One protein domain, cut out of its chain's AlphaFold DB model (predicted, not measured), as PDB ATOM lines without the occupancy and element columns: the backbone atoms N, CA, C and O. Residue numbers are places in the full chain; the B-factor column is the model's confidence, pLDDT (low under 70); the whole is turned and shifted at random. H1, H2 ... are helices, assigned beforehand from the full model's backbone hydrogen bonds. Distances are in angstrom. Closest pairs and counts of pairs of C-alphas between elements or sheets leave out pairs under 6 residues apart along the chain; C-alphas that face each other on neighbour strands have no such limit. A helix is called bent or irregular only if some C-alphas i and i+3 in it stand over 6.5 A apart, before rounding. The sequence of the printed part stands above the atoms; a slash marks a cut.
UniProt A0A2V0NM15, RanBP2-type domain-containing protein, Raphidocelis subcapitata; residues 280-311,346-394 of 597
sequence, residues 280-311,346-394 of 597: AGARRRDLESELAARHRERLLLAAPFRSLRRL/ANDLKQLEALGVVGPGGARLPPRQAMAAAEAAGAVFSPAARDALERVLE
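What this domain is: This is residues 280 to 311 and 346 to 394 of the 597 residues of the protein "RanBP2-type domain-containing protein" of Raphidocelis subcapitata (UniProt A0A2V0NM15). A long helix, H1, sticks out of a small head like a handle: its residues 280 to 294 stand free, while its last residues, 300 to 305, pack on the short helix H3. The head gathers H2, H3 and H4 with loops round that end of H1, and the free start of H1 and the end of H4 make the two ends of the long axis. The printed part has 81 residues with four named helices, H1, H2, H3 and H4 in that order along the chain, and no named strand; the class is all helix. The whole is only just loose, close to compact, with a radius of gyration of the C-alphas of 14.2 A, and its outline is elongated, spanning 52 by 29 by 21 A.

How they stand to each other: H1, residues 280 to 305, touches H3, residues 367 to 376, with its residues 300 to 305 alone; the closest C-alphas are those of Pro 304 and Ala 370, 4.8 A apart. The two run opposite ways at a shallow tilt of 28 degrees. With residues 296 to 300 alone, H1 only just touches H2, residues 346 to 354, with 3 pairs of C-alphas within 8 A. Their closest C-alphas, those of Leu 300 and Leu 352, are 7.5 A apart, and they run the same way at a steep tilt of 59 degrees. H4, residues 383 to 394, is close to H3 but not clearly touching: the closest C-alphas, those of Pro 367 and Leu 389, are 7.8 A apart. H3 and H4 run opposite ways at a shallow tilt of 28 degrees. H1 and H4 are only just apart, their closest C-alphas at 8.4 A; H2 is apart from H3 and from H4. In H2, H3 and H4 every O i to N i+4 pair is within hydrogen-bond range; in H1 it is 20 of 22.

Where its parts are: H1 runs 38.8 A from C-alpha 280 at (30.574, -58.818, -53.512) to C-alpha 305 at (42.832, -26.450, -35.929). It is irregular: C-alphas 301 and 304 are 7.1 A apart. H2 is 12.5 A long, H3 14.0 A and H4 16.3 A, ending at C-alpha 394 at (54.204, -18.014, -31.470).

The domain as a whole: The C-alphas farthest apart are those of Ala 280 and Glu 394, 52.0 A. Without residues 280 to 294, the body spans 31 by 20 by 20 A. Residues 312 to 345 are not printed; C-alphas 311 and 346 are 8.3 A apart across this cut, which lies in the link from H1 to H2. The link from H2 to H3, residues 355 to 366, is long, and that from H3 to H4 is short. The mean pLDDT of the printed part is 86.2, and no printed residue is under 70.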
ATOM      1  N   ALA A 280      31.113 -60.174 -53.380       84.88
ATOM      2  CA  ALA A 280      30.574 -58.818 -53.512       84.88
ATOM      3  C   ALA A 280      30.280 -58.186 -52.137       84.88
ATOM      4  O   ALA A 280      30.549 -57.003 -51.918       84.88
ATOM      5  N   GLY A 281      29.785 -58.984 -51.184       89.31
ATOM      6  CA  GLY A 281      29.605 -58.574 -49.791       89.31
ATOM      7  C   GLY A 281      30.920 -58.298 -49.049       89.31
ATOM      8  O   GLY A 281      30.946 -57.408 -48.203       89.31
ATOM      9  N   ALA A 282      32.003 -59.020 -49.359       91.75
ATOM     10  CA  ALA A 282      33.340 -58.755 -48.824       91.75
ATOM     11  C   ALA A 282      33.899 -57.442 -49.381       91.75
ATOM     12  O   ALA A 282      34.064 -56.500 -48.612       91.75
ATOM     13  N   ARG A 283      33.999 -57.322 -50.713       91.75
ATOM     14  CA  ARG A 283      34.449 -56.105 -51.416       91.75
ATOM     15  C   ARG A 283      33.713 -54.845 -50.941       91.75
ATOM     16  O   ARG A 283      34.318 -53.781 -50.824       91.75
ATOM     17  N   ARG A 284      32.410 -54.953 -50.641       89.19
ATOM     18  CA  ARG A 284      31.626 -53.858 -50.050       89.19
ATOM     19  C   ARG A 284      32.090 -53.493 -48.635       89.19
ATOM     20  O   ARG A 284      32.278 -52.310 -48.376       89.19
ATOM     21  N   ARG A 285      32.278 -54.467 -47.735       91.31
ATOM     22  CA  ARG A 285      32.772 -54.216 -46.365       91.31
ATOM     23  C   ARG A 285      34.184 -53.639 -46.363       91.31
ATOM     24  O   ARG A 285      34.471 -52.774 -45.539       91.31
ATOM     25  N   ASP A 286      35.035 -54.076 -47.285       92.12
ATOM     26  CA  ASP A 286      36.401 -53.570 -47.428       92.12
ATOM     27  C   ASP A 286      36.381 -52.085 -47.831       92.12
ATOM     28  O   ASP A 286      37.012 -51.252 -47.181       92.12
ATOM     29  N   LEU A 287      35.559 -51.723 -48.824       89.50
ATOM     30  CA  LEU A 287      35.368 -50.337 -49.271       89.50
ATOM     31  C   LEU A 287      34.673 -49.454 -48.215       89.50
ATOM     32  O   LEU A 287      35.053 -48.299 -48.031       89.50
ATOM     33  N   GLU A 288      33.691 -49.979 -47.477       87.88
ATOM     34  CA  GLU A 288      33.078 -49.277 -46.337       87.88
ATOM     35  C   GLU A 288      34.099 -49.039 -45.209       87.88
ATOM     36  O   GLU A 288      34.117 -47.959 -44.613       87.88
ATOM     37  N   SER A 289      35.003 -49.995 -44.968       89.62
ATOM     38  CA  SER A 289      36.094 -49.871 -43.991       89.62
ATOM     39  C   SER A 289      37.147 -48.852 -44.431       89.62
ATOM     40  O   SER A 289      37.599 -48.047 -43.616       89.62
ATOM     41  N   GLU A 290      37.506 -48.822 -45.717       91.50
ATOM     42  CA  GLU A 290      38.436 -47.833 -46.267       91.50
ATOM     43  C   GLU A 290      37.858 -46.409 -46.196       91.50
ATOM     44  O   GLU A 290      38.541 -45.472 -45.773       91.50
ATOM     45  N   LEU A 291      36.579 -46.233 -46.543       87.06
ATOM     46  CA  LEU A 291      35.893 -44.945 -46.414       87.06
ATOM     47  C   LEU A 291      35.802 -44.490 -44.950       87.06
ATOM     48  O   LEU A 291      36.012 -43.306 -44.670       87.06
ATOM     49  N   ALA A 292      35.560 -45.408 -44.009       87.75
ATOM     50  CA  ALA A 292      35.577 -45.112 -42.578       87.75
ATOM     51  C   ALA A 292      36.979 -44.706 -42.082       87.75
ATOM     52  O   ALA A 292      37.101 -43.746 -41.315       87.75
ATOM     53  N   ALA A 293      38.041 -45.367 -42.554       88.81
ATOM     54  CA  ALA A 293      39.424 -45.005 -42.241       88.81
ATOM     55  C   ALA A 293      39.780 -43.600 -42.765       88.81
ATOM     56  O   ALA A 293      40.212 -42.749 -41.985       88.81
ATOM     57  N   ARG A 294      39.491 -43.313 -44.043       87.81
ATOM     58  CA  ARG A 294      39.682 -41.985 -44.665       87.81
ATOM     59  C   ARG A 294      38.852 -40.886 -43.979       87.81
ATOM     60  O   ARG A 294      39.275 -39.733 -43.917       87.81
ATOM     61  N   HIS A 295      37.667 -41.206 -43.446       90.44
ATOM     62  CA  HIS A 295      36.868 -40.266 -42.641       90.44
ATOM     63  C   HIS A 295      37.513 -39.987 -41.276       90.44
ATOM     64  O   HIS A 295      37.664 -38.825 -40.898       90.44
ATOM     65  N   ARG A 296      37.970 -41.028 -40.564       90.62
ATOM     66  CA  ARG A 296      38.691 -40.889 -39.288       90.62
ATOM     67  C   ARG A 296      39.984 -40.080 -39.439       90.62
ATOM     68  O   ARG A 296      40.261 -39.229 -38.600       90.62
ATOM     69  N   GLU A 297      40.739 -40.299 -40.510       89.31
ATOM     70  CA  GLU A 297      41.932 -39.514 -40.848       89.31
ATOM     71  C   GLU A 297      41.595 -38.018 -41.010       89.31
ATOM     72  O   GLU A 297      42.181 -37.170 -40.335       89.31
ATOM     73  N   ARG A 298      40.580 -37.688 -41.825       89.44
ATOM     74  CA  ARG A 298      40.093 -36.305 -42.019       89.44
ATOM     75  C   ARG A 298      39.647 -35.643 -40.710       89.44
ATOM     76  O   ARG A 298      39.918 -34.459 -40.509       89.44
ATOM     77  N   LEU A 299      38.980 -36.388 -39.825       90.00
ATOM     78  CA  LEU A 299      38.576 -35.919 -38.495       90.00
ATOM     79  C   LEU A 299      39.793 -35.566 -37.625       90.00
ATOM     80  O   LEU A 299      39.860 -34.454 -37.100       90.00
ATOM     81  N   LEU A 300      40.759 -36.484 -37.508       88.38
ATOM     82  CA  LEU A 300      41.957 -36.300 -36.683       88.38
ATOM     83  C   LEU A 300      42.848 -35.156 -37.188       88.38
ATOM     84  O   LEU A 300      43.320 -34.356 -36.384       88.38
ATOM     85  N   LEU A 301      43.027 -35.027 -38.506       86.06
ATOM     86  CA  LEU A 301      43.808 -33.937 -39.106       86.06
ATOM     87  C   LEU A 301      43.150 -32.557 -38.928       86.06
ATOM     88  O   LEU A 301      43.847 -31.545 -38.906       86.06
ATOM     89  N   ALA A 302      41.821 -32.484 -38.813       87.94
ATOM     90  CA  ALA A 302      41.095 -31.214 -38.732       87.94
ATOM     91  C   ALA A 302      40.856 -30.708 -37.300       87.94
ATOM     92  O   ALA A 302      40.784 -29.492 -37.093       87.94
ATOM     93  N   ALA A 303      40.722 -31.614 -36.328       86.56
ATOM     94  CA  ALA A 303      40.332 -31.290 -34.956       86.56
ATOM     95  C   ALA A 303      41.280 -30.317 -34.205       86.56
ATOM     96  O   ALA A 303      40.762 -29.403 -33.560       86.56
ATOM     97  N   PRO A 304      42.627 -30.385 -34.320       82.19
ATOM     98  CA  PRO A 304      43.515 -29.437 -33.625       82.19
ATOM     99  C   PRO A 304      43.324 -27.974 -34.056       82.19
ATOM    100  O   PRO A 304      43.471 -27.032 -33.270       82.19
ATOM    101  N   PHE A 305      42.949 -27.772 -35.320       82.06
ATOM    102  CA  PHE A 305      42.832 -26.450 -35.929       82.06
ATOM    103  C   PHE A 305      41.421 -25.854 -35.810       82.06
ATOM    104  O   PHE A 305      41.249 -24.654 -36.033       82.06
ATOM    105  N   ARG A 306      40.392 -26.667 -35.522       84.25
ATOM    106  CA  ARG A 306      38.973 -26.290 -35.678       84.25
ATOM    107  C   ARG A 306      38.090 -26.944 -34.619       84.25
ATOM    108  O   ARG A 306      38.140 -28.151 -34.434       84.25
ATOM    109  N   SER A 307      37.187 -26.172 -34.007       87.00
ATOM    110  CA  SER A 307      36.106 -26.744 -33.193       87.00
ATOM    111  C   SER A 307      35.125 -27.501 -34.097       87.00
ATOM    112  O   SER A 307      34.243 -26.880 -34.698       87.00
ATOM    113  N   LEU A 308      35.293 -28.817 -34.223       92.25
ATOM    114  CA  LEU A 308      34.370 -29.675 -34.964       92.25
ATOM    115  C   LEU A 308      33.034 -29.759 -34.218       92.25
ATOM    116  O   LEU A 308      32.997 -30.056 -33.026       92.25
ATOM    117  N   ARG A 309      31.929 -29.499 -34.918       93.38
ATOM    118  CA  ARG A 309      30.570 -29.563 -34.366       93.38
ATOM    119  C   ARG A 309      29.745 -30.631 -35.071       93.38
ATOM    120  O   ARG A 309      29.994 -30.988 -36.221       93.38
ATOM    121  N   ARG A 310      28.711 -31.134 -34.390       94.00
ATOM    122  CA  ARG A 310      27.776 -32.104 -34.977       94.00
ATOM    123  C   ARG A 310      27.124 -31.478 -36.214       94.00
ATOM    124  O   ARG A 310      26.685 -30.333 -36.155       94.00
ATOM    125  N   LEU A 311      27.006 -32.259 -37.287       95.25
ATOM    126  CA  LEU A 311      26.526 -31.841 -38.613       95.25
ATOM    127  C   LEU A 311      27.498 -30.977 -39.437       95.25
ATOM    128  O   LEU A 311      27.133 -30.652 -40.567       95.25
ATOM    129  N   ALA A 346      27.534 -37.720 -34.236       94.19
ATOM    130  CA  ALA A 346      27.619 -37.647 -32.773       94.19
ATOM    131  C   ALA A 346      28.591 -38.694 -32.189       94.19
ATOM    132  O   ALA A 346      29.145 -38.479 -31.114       94.19
ATOM    133  N   ASN A 347      28.809 -39.810 -32.895       93.38
ATOM    134  CA  ASN A 347      29.772 -40.837 -32.499       93.38
ATOM    135  C   ASN A 347      31.211 -40.391 -32.790       93.38
ATOM    136  O   ASN A 347      32.072 -40.582 -31.941       93.38
ATOM    137  N   ASP A 348      31.448 -39.726 -33.921       93.44
ATOM    138  CA  ASP A 348      32.741 -39.152 -34.310       93.44
ATOM    139  C   ASP A 348      33.281 -38.203 -33.230       93.44
ATOM    140  O   ASP A 348      34.427 -38.323 -32.802       93.44
ATOM    141  N   LEU A 349      32.428 -37.300 -32.731       93.12
ATOM    142  CA  LEU A 349      32.788 -36.385 -31.645       93.12
ATOM    143  C   LEU A 349      33.113 -37.137 -30.351       93.12
ATOM    144  O   LEU A 349      34.129 -36.845 -29.735       93.12
ATOM    145  N   LYS A 350      32.316 -38.148 -29.978       93.38
ATOM    146  CA  LYS A 350      32.605 -39.001 -28.811       93.38
ATOM    147  C   LYS A 350      33.916 -39.778 -28.956       93.38
ATOM    148  O   LYS A 350      34.596 -39.989 -27.961       93.38
ATOM    149  N   GLN A 351      34.276 -40.204 -30.168       90.88
ATOM    150  CA  GLN A 351      35.555 -40.863 -30.435       90.88
ATOM    151  C   GLN A 351      36.722 -39.879 -30.311       90.88
ATOM    152  O   GLN A 351      37.707 -40.203 -29.657       90.88
ATOM    153  N   LEU A 352      36.609 -38.668 -30.865       90.00
ATOM    154  CA  LEU A 352      37.625 -37.621 -30.705       90.00
ATOM    155  C   LEU A 352      37.767 -37.150 -29.247       90.00
ATOM    156  O   LEU A 352      38.877 -36.847 -28.817       90.00
ATOM    157  N   GLU A 353      36.668 -37.112 -28.490       91.94
ATOM    158  CA  GLU A 353      36.636 -36.784 -27.059       91.94
ATOM    159  C   GLU A 353      37.307 -37.892 -26.227       91.94
ATOM    160  O   GLU A 353      38.187 -37.612 -25.416       91.94
ATOM    161  N   ALA A 354      36.995 -39.165 -26.501       90.31
ATOM    162  CA  ALA A 354      37.642 -40.318 -25.865       90.31
ATOM    163  C   ALA A 354      39.134 -40.474 -26.228       90.31
ATOM    164  O   ALA A 354      39.887 -41.081 -25.469       90.31
ATOM    165  N   LEU A 355      39.566 -39.928 -27.370       89.06
ATOM    166  CA  LEU A 355      40.972 -39.840 -27.781       89.06
ATOM    167  C   LEU A 355      41.681 -38.577 -27.250       89.06
ATOM    168  O   LEU A 355      42.865 -38.401 -27.517       89.06
ATOM    169  N   GLY A 356      40.984 -37.684 -26.535       89.44
ATOM    170  CA  GLY A 356      41.555 -36.436 -26.017       89.44
ATOM    171  C   GLY A 356      41.923 -35.403 -27.090       89.44
ATOM    172  O   GLY A 356      42.699 -34.492 -26.817       89.44
ATOM    173  N   VAL A 357      41.393 -35.532 -28.312       87.31
ATOM    174  CA  VAL A 357      41.674 -34.626 -29.445       87.31
ATOM    175  C   VAL A 357      40.734 -33.413 -29.440       87.31
ATOM    176  O   VAL A 357      41.104 -32.326 -29.883       87.31
ATOM    177  N   VAL A 358      39.526 -33.576 -28.892       89.75
ATOM    178  CA  VAL A 358      38.616 -32.477 -28.531       89.75
ATOM    179  C   VAL A 358      38.232 -32.592 -27.058       89.75
ATOM    180  O   VAL A 358      38.225 -33.683 -26.495       89.75
ATOM    181  N   GLY A 359      37.914 -31.466 -26.426       87.31
ATOM    182  CA  GLY A 359      37.414 -31.435 -25.056       87.31
ATOM    183  C   GLY A 359      35.920 -31.780 -24.979       87.31
ATOM    184  O   GLY A 359      35.250 -31.841 -26.017       87.31
ATOM    185  N   PRO A 360      35.374 -31.948 -23.758       86.88
ATOM    186  CA  PRO A 360      33.990 -32.361 -23.538       86.88
ATOM    187  C   PRO A 360      32.968 -31.569 -24.358       86.88
ATOM    188  O   PRO A 360      32.982 -30.337 -24.372       86.88
ATOM    189  N   GLY A 361      32.090 -32.278 -25.074       79.75
ATOM    190  CA  GLY A 361      31.064 -31.660 -25.921       79.75
ATOM    191  C   GLY A 361      31.596 -30.983 -27.195       79.75
ATOM    192  O   GLY A 361      30.872 -30.199 -27.811       79.75
ATOM    193  N   GLY A 362      32.838 -31.269 -27.603       79.00
ATOM    194  CA  GLY A 362      33.496 -30.636 -28.752       79.00
ATOM    195  C   GLY A 362      34.176 -29.300 -28.426       79.00
ATOM    196  O   GLY A 362      34.380 -28.473 -29.320       79.00
ATOM    197  N   ALA A 363      34.515 -29.062 -27.155       80.81
ATOM    198  CA  ALA A 363      35.298 -27.900 -26.743       80.81
ATOM    199  C   ALA A 363      36.693 -27.906 -27.402       80.81
ATOM    200  O   ALA A 363      37.313 -28.956 -27.583       80.81
ATOM    201  N   ARG A 364      37.214 -26.728 -27.768       84.00
ATOM    202  CA  ARG A 364      38.545 -26.616 -28.383       84.00
ATOM    203  C   ARG A 364      39.629 -26.740 -27.310       84.00
ATOM    204  O   ARG A 364      39.688 -25.907 -26.411       84.00
ATOM    205  N   LEU A 365      40.499 -27.740 -27.438       85.44
ATOM    206  CA  LEU A 365      41.704 -27.872 -26.615       85.44
ATOM    207  C   LEU A 365      42.828 -26.939 -27.111       85.44
ATOM    208  O   LEU A 365      42.819 -26.543 -28.283       85.44
ATOM    209  N   PRO A 366      43.817 -26.601 -26.260       86.94
ATOM    210  CA  PRO A 366      45.042 -25.925 -26.683       86.94
ATOM    211  C   PRO A 366      45.701 -26.668 -27.861       86.94
ATOM    212  O   PRO A 366      45.871 -27.886 -27.769       86.94
ATOM    213  N   PRO A 367      46.109 -25.996 -28.958       83.06
ATOM    214  CA  PRO A 367      46.486 -26.709 -30.180       83.06
ATOM    215  C   PRO A 367      47.660 -27.689 -30.032       83.06
ATOM    216  O   PRO A 367      47.620 -28.749 -30.651       83.06
ATOM    217  N   ARG A 368      48.650 -27.407 -29.164       84.31
ATOM    218  CA  ARG A 368      49.731 -28.366 -28.838       84.31
ATOM    219  C   ARG A 368      49.193 -29.662 -28.214       84.31
ATOM    220  O   ARG A 368      49.629 -30.740 -28.596       84.31
ATOM    221  N   GLN A 369      48.217 -29.571 -27.303       88.06
ATOM    222  CA  GLN A 369      47.584 -30.747 -26.689       88.06
ATOM    223  C   GLN A 369      46.753 -31.524 -27.717       88.06
ATOM    224  O   GLN A 369      46.876 -32.741 -27.809       88.06
ATOM    225  N   ALA A 370      45.966 -30.820 -28.536       83.12
ATOM    226  CA  ALA A 370      45.138 -31.443 -29.563       83.12
ATOM    227  C   ALA A 370      45.971 -32.144 -30.654       83.12
ATOM    228  O   ALA A 370      45.605 -33.235 -31.084       83.12
ATOM    229  N   MET A 371      47.104 -31.563 -31.081       82.38
ATOM    230  CA  MET A 371      48.030 -32.238 -31.999       82.38
ATOM    231  C   MET A 371      48.710 -33.444 -31.352       82.38
ATOM    232  O   MET A 371      48.693 -34.511 -31.955       82.38
ATOM    233  N   ALA A 372      49.234 -33.330 -30.126       86.19
ATOM    234  CA  ALA A 372      49.852 -34.467 -29.437       86.19
ATOM    235  C   ALA A 372      48.871 -35.644 -29.258       86.19
ATOM    236  O   ALA A 372      49.233 -36.797 -29.488       86.19
ATOM    237  N   ALA A 373      47.607 -35.356 -28.927       83.94
ATOM    238  CA  ALA A 373      46.543 -36.354 -28.858       83.94
ATOM    239  C   ALA A 373      46.202 -36.953 -30.236       83.94
ATOM    240  O   ALA A 373      46.020 -38.163 -30.351       83.94
ATOM    241  N   ALA A 374      46.149 -36.139 -31.298       82.19
ATOM    242  CA  ALA A 374      45.902 -36.627 -32.655       82.19
ATOM    243  C   ALA A 374      47.044 -37.526 -33.165       82.19
ATOM    244  O   ALA A 374      46.774 -38.575 -33.749       82.19
ATOM    245  N   GLU A 375      48.304 -37.161 -32.906       86.81
ATOM    246  CA  GLU A 375      49.483 -37.971 -33.245       86.81
ATOM    247  C   GLU A 375      49.489 -39.297 -32.471       86.81
ATOM    248  O   GLU A 375      49.623 -40.359 -33.079       86.81
ATOM    249  N   ALA A 376      49.210 -39.272 -31.163       87.19
ATOM    250  CA  ALA A 376      49.026 -40.484 -30.357       87.19
ATOM    251  C   ALA A 376      47.841 -41.356 -30.830       87.19
ATOM    252  O   ALA A 376      47.872 -42.579 -30.695       87.19
ATOM    253  N   ALA A 377      46.810 -40.748 -31.430       81.88
ATOM    254  CA  ALA A 377      45.676 -41.436 -32.049       81.88
ATOM    255  C   ALA A 377      45.944 -41.957 -33.481       81.88
ATOM    256  O   ALA A 377      45.032 -42.540 -34.089       81.88
ATOM    257  N   GLY A 378      47.165 -41.770 -34.003       83.62
ATOM    258  CA  GLY A 378      47.639 -42.274 -35.296       83.62
ATOM    259  C   GLY A 378      47.605 -41.275 -36.458       83.62
ATOM    260  O   GLY A 378      47.739 -41.694 -37.606       83.62
ATOM    261  N   ALA A 379      47.399 -39.978 -36.211       82.50
ATOM    262  CA  ALA A 379      47.421 -38.962 -37.264       82.50
ATOM    263  C   ALA A 379      48.854 -38.577 -37.659       82.50
ATOM    264  O   ALA A 379      49.669 -38.232 -36.806       82.50
ATOM    265  N   VAL A 380      49.143 -38.577 -38.962       81.94
ATOM    266  CA  VAL A 380      50.447 -38.166 -39.499       81.94
ATOM    267  C   VAL A 380      50.341 -36.745 -40.049       81.94
ATOM    268  O   VAL A 380      49.778 -36.521 -41.119       81.94
ATOM    269  N   PHE A 381      50.895 -35.776 -39.322       79.31
ATOM    270  CA  PHE A 381      51.030 -34.400 -39.799       79.31
ATOM    271  C   PHE A 381      52.345 -34.237 -40.570       79.31
ATOM    272  O   PHE A 381      53.382 -34.773 -40.175       79.31
ATOM    273  N   SER A 382      52.322 -33.481 -41.670       78.81
ATOM    274  CA  SER A 382      53.550 -33.115 -42.381       78.81
ATOM    275  C   SER A 382      54.376 -32.107 -41.564       78.81
ATOM    276  O   SER A 382      53.790 -31.351 -40.783       78.81
ATOM    277  N   PRO A 383      55.710 -32.025 -41.760       79.00
ATOM    278  CA  PRO A 383      56.545 -31.019 -41.097       79.00
ATOM    279  C   PRO A 383      55.986 -29.603 -41.276       79.00
ATOM    280  O   PRO A 383      55.633 -28.963 -40.296       79.00
ATOM    281  N   ALA A 384      55.683 -29.204 -42.516       74.38
ATOM    282  CA  ALA A 384      55.083 -27.903 -42.820       74.38
ATOM    283  C   ALA A 384      53.747 -27.616 -42.093       74.38
ATOM    284  O   ALA A 384      53.410 -26.451 -41.888       74.38
ATOM    285  N   ALA A 385      52.980 -28.642 -41.697       73.44
ATOM    286  CA  ALA A 385      51.768 -28.472 -40.889       73.44
ATOM    287  C   ALA A 385      52.075 -28.277 -39.391       73.44
ATOM    288  O   ALA A 385      51.350 -27.537 -38.725       73.44
ATOM    289  N   ARG A 386      53.155 -28.886 -38.880       79.88
ATOM    290  CA  ARG A 386      53.705 -28.603 -37.544       79.88
ATOM    291  C   ARG A 386      54.289 -27.189 -37.503       79.88
ATOM    292  O   ARG A 386      53.838 -26.393 -36.689       79.88
ATOM    293  N   ASP A 387      55.154 -26.831 -38.455       78.88
ATOM    294  CA  ASP A 387      55.775 -25.499 -38.572       78.88
ATOM    295  C   ASP A 387      54.723 -24.377 -38.698       78.88
ATOM    296  O   ASP A 387      54.876 -23.273 -38.177       78.88
ATOM    297  N   ALA A 388      53.626 -24.643 -39.420       76.38
ATOM    298  CA  ALA A 388      52.505 -23.714 -39.533       76.38
ATOM    299  C   ALA A 388      51.707 -23.573 -38.229       76.38
ATOM    300  O   ALA A 388      51.191 -22.486 -37.975       76.38
ATOM    301  N   LEU A 389      51.609 -24.619 -37.397       75.94
ATOM    302  CA  LEU A 389      51.006 -24.475 -36.074       75.94
ATOM    303  C   LEU A 389      51.948 -23.774 -35.091       75.94
ATOM    304  O   LEU A 389      51.472 -22.945 -34.323       75.94
ATOM    305  N   GLU A 390      53.247 -24.085 -35.124       82.75
ATOM    306  CA  GLU A 390      54.269 -23.461 -34.273       82.75
ATOM    307  C   GLU A 390      54.207 -21.934 -34.415       82.75
ATOM    308  O   GLU A 390      53.940 -21.252 -33.430       82.75
ATOM    309  N   ARG A 391      54.252 -21.411 -35.650       82.44
ATOM    310  CA  ARG A 391      54.102 -19.969 -35.923       82.44
ATOM    311  C   ARG A 391      52.786 -19.378 -35.409       82.44
ATOM    312  O   ARG A 391      52.798 -18.331 -34.779       82.44
ATOM    313  N   VAL A 392      51.651 -20.056 -35.608       77.56
ATOM    314  CA  VAL A 392      50.342 -19.583 -35.103       77.56
ATOM    315  C   VAL A 392      50.282 -19.586 -33.566       77.56
ATOM    316  O   VAL A 392      49.551 -18.799 -32.967       77.56
ATOM    317  N   LEU A 393      51.048 -20.456 -32.903       79.12
ATOM    318  CA  LEU A 393      51.212 -20.449 -31.449       79.12
ATOM    319  C   LEU A 393      52.190 -19.360 -30.996       79.12
ATOM    320  O   LEU A 393      51.954 -18.744 -29.961       79.12
ATOM    321  N   GLU A 394      53.260 -19.102 -31.739       83.81
ATOM    322  CA  GLU A 394      54.204 -18.014 -31.470       83.81
ATOM    323  C   GLU A 394      53.531 -16.645 -31.626       83.81
ATOM    324  O   GLU A 394      53.625 -15.830 -30.716       83.81
TER     325      GLU A 394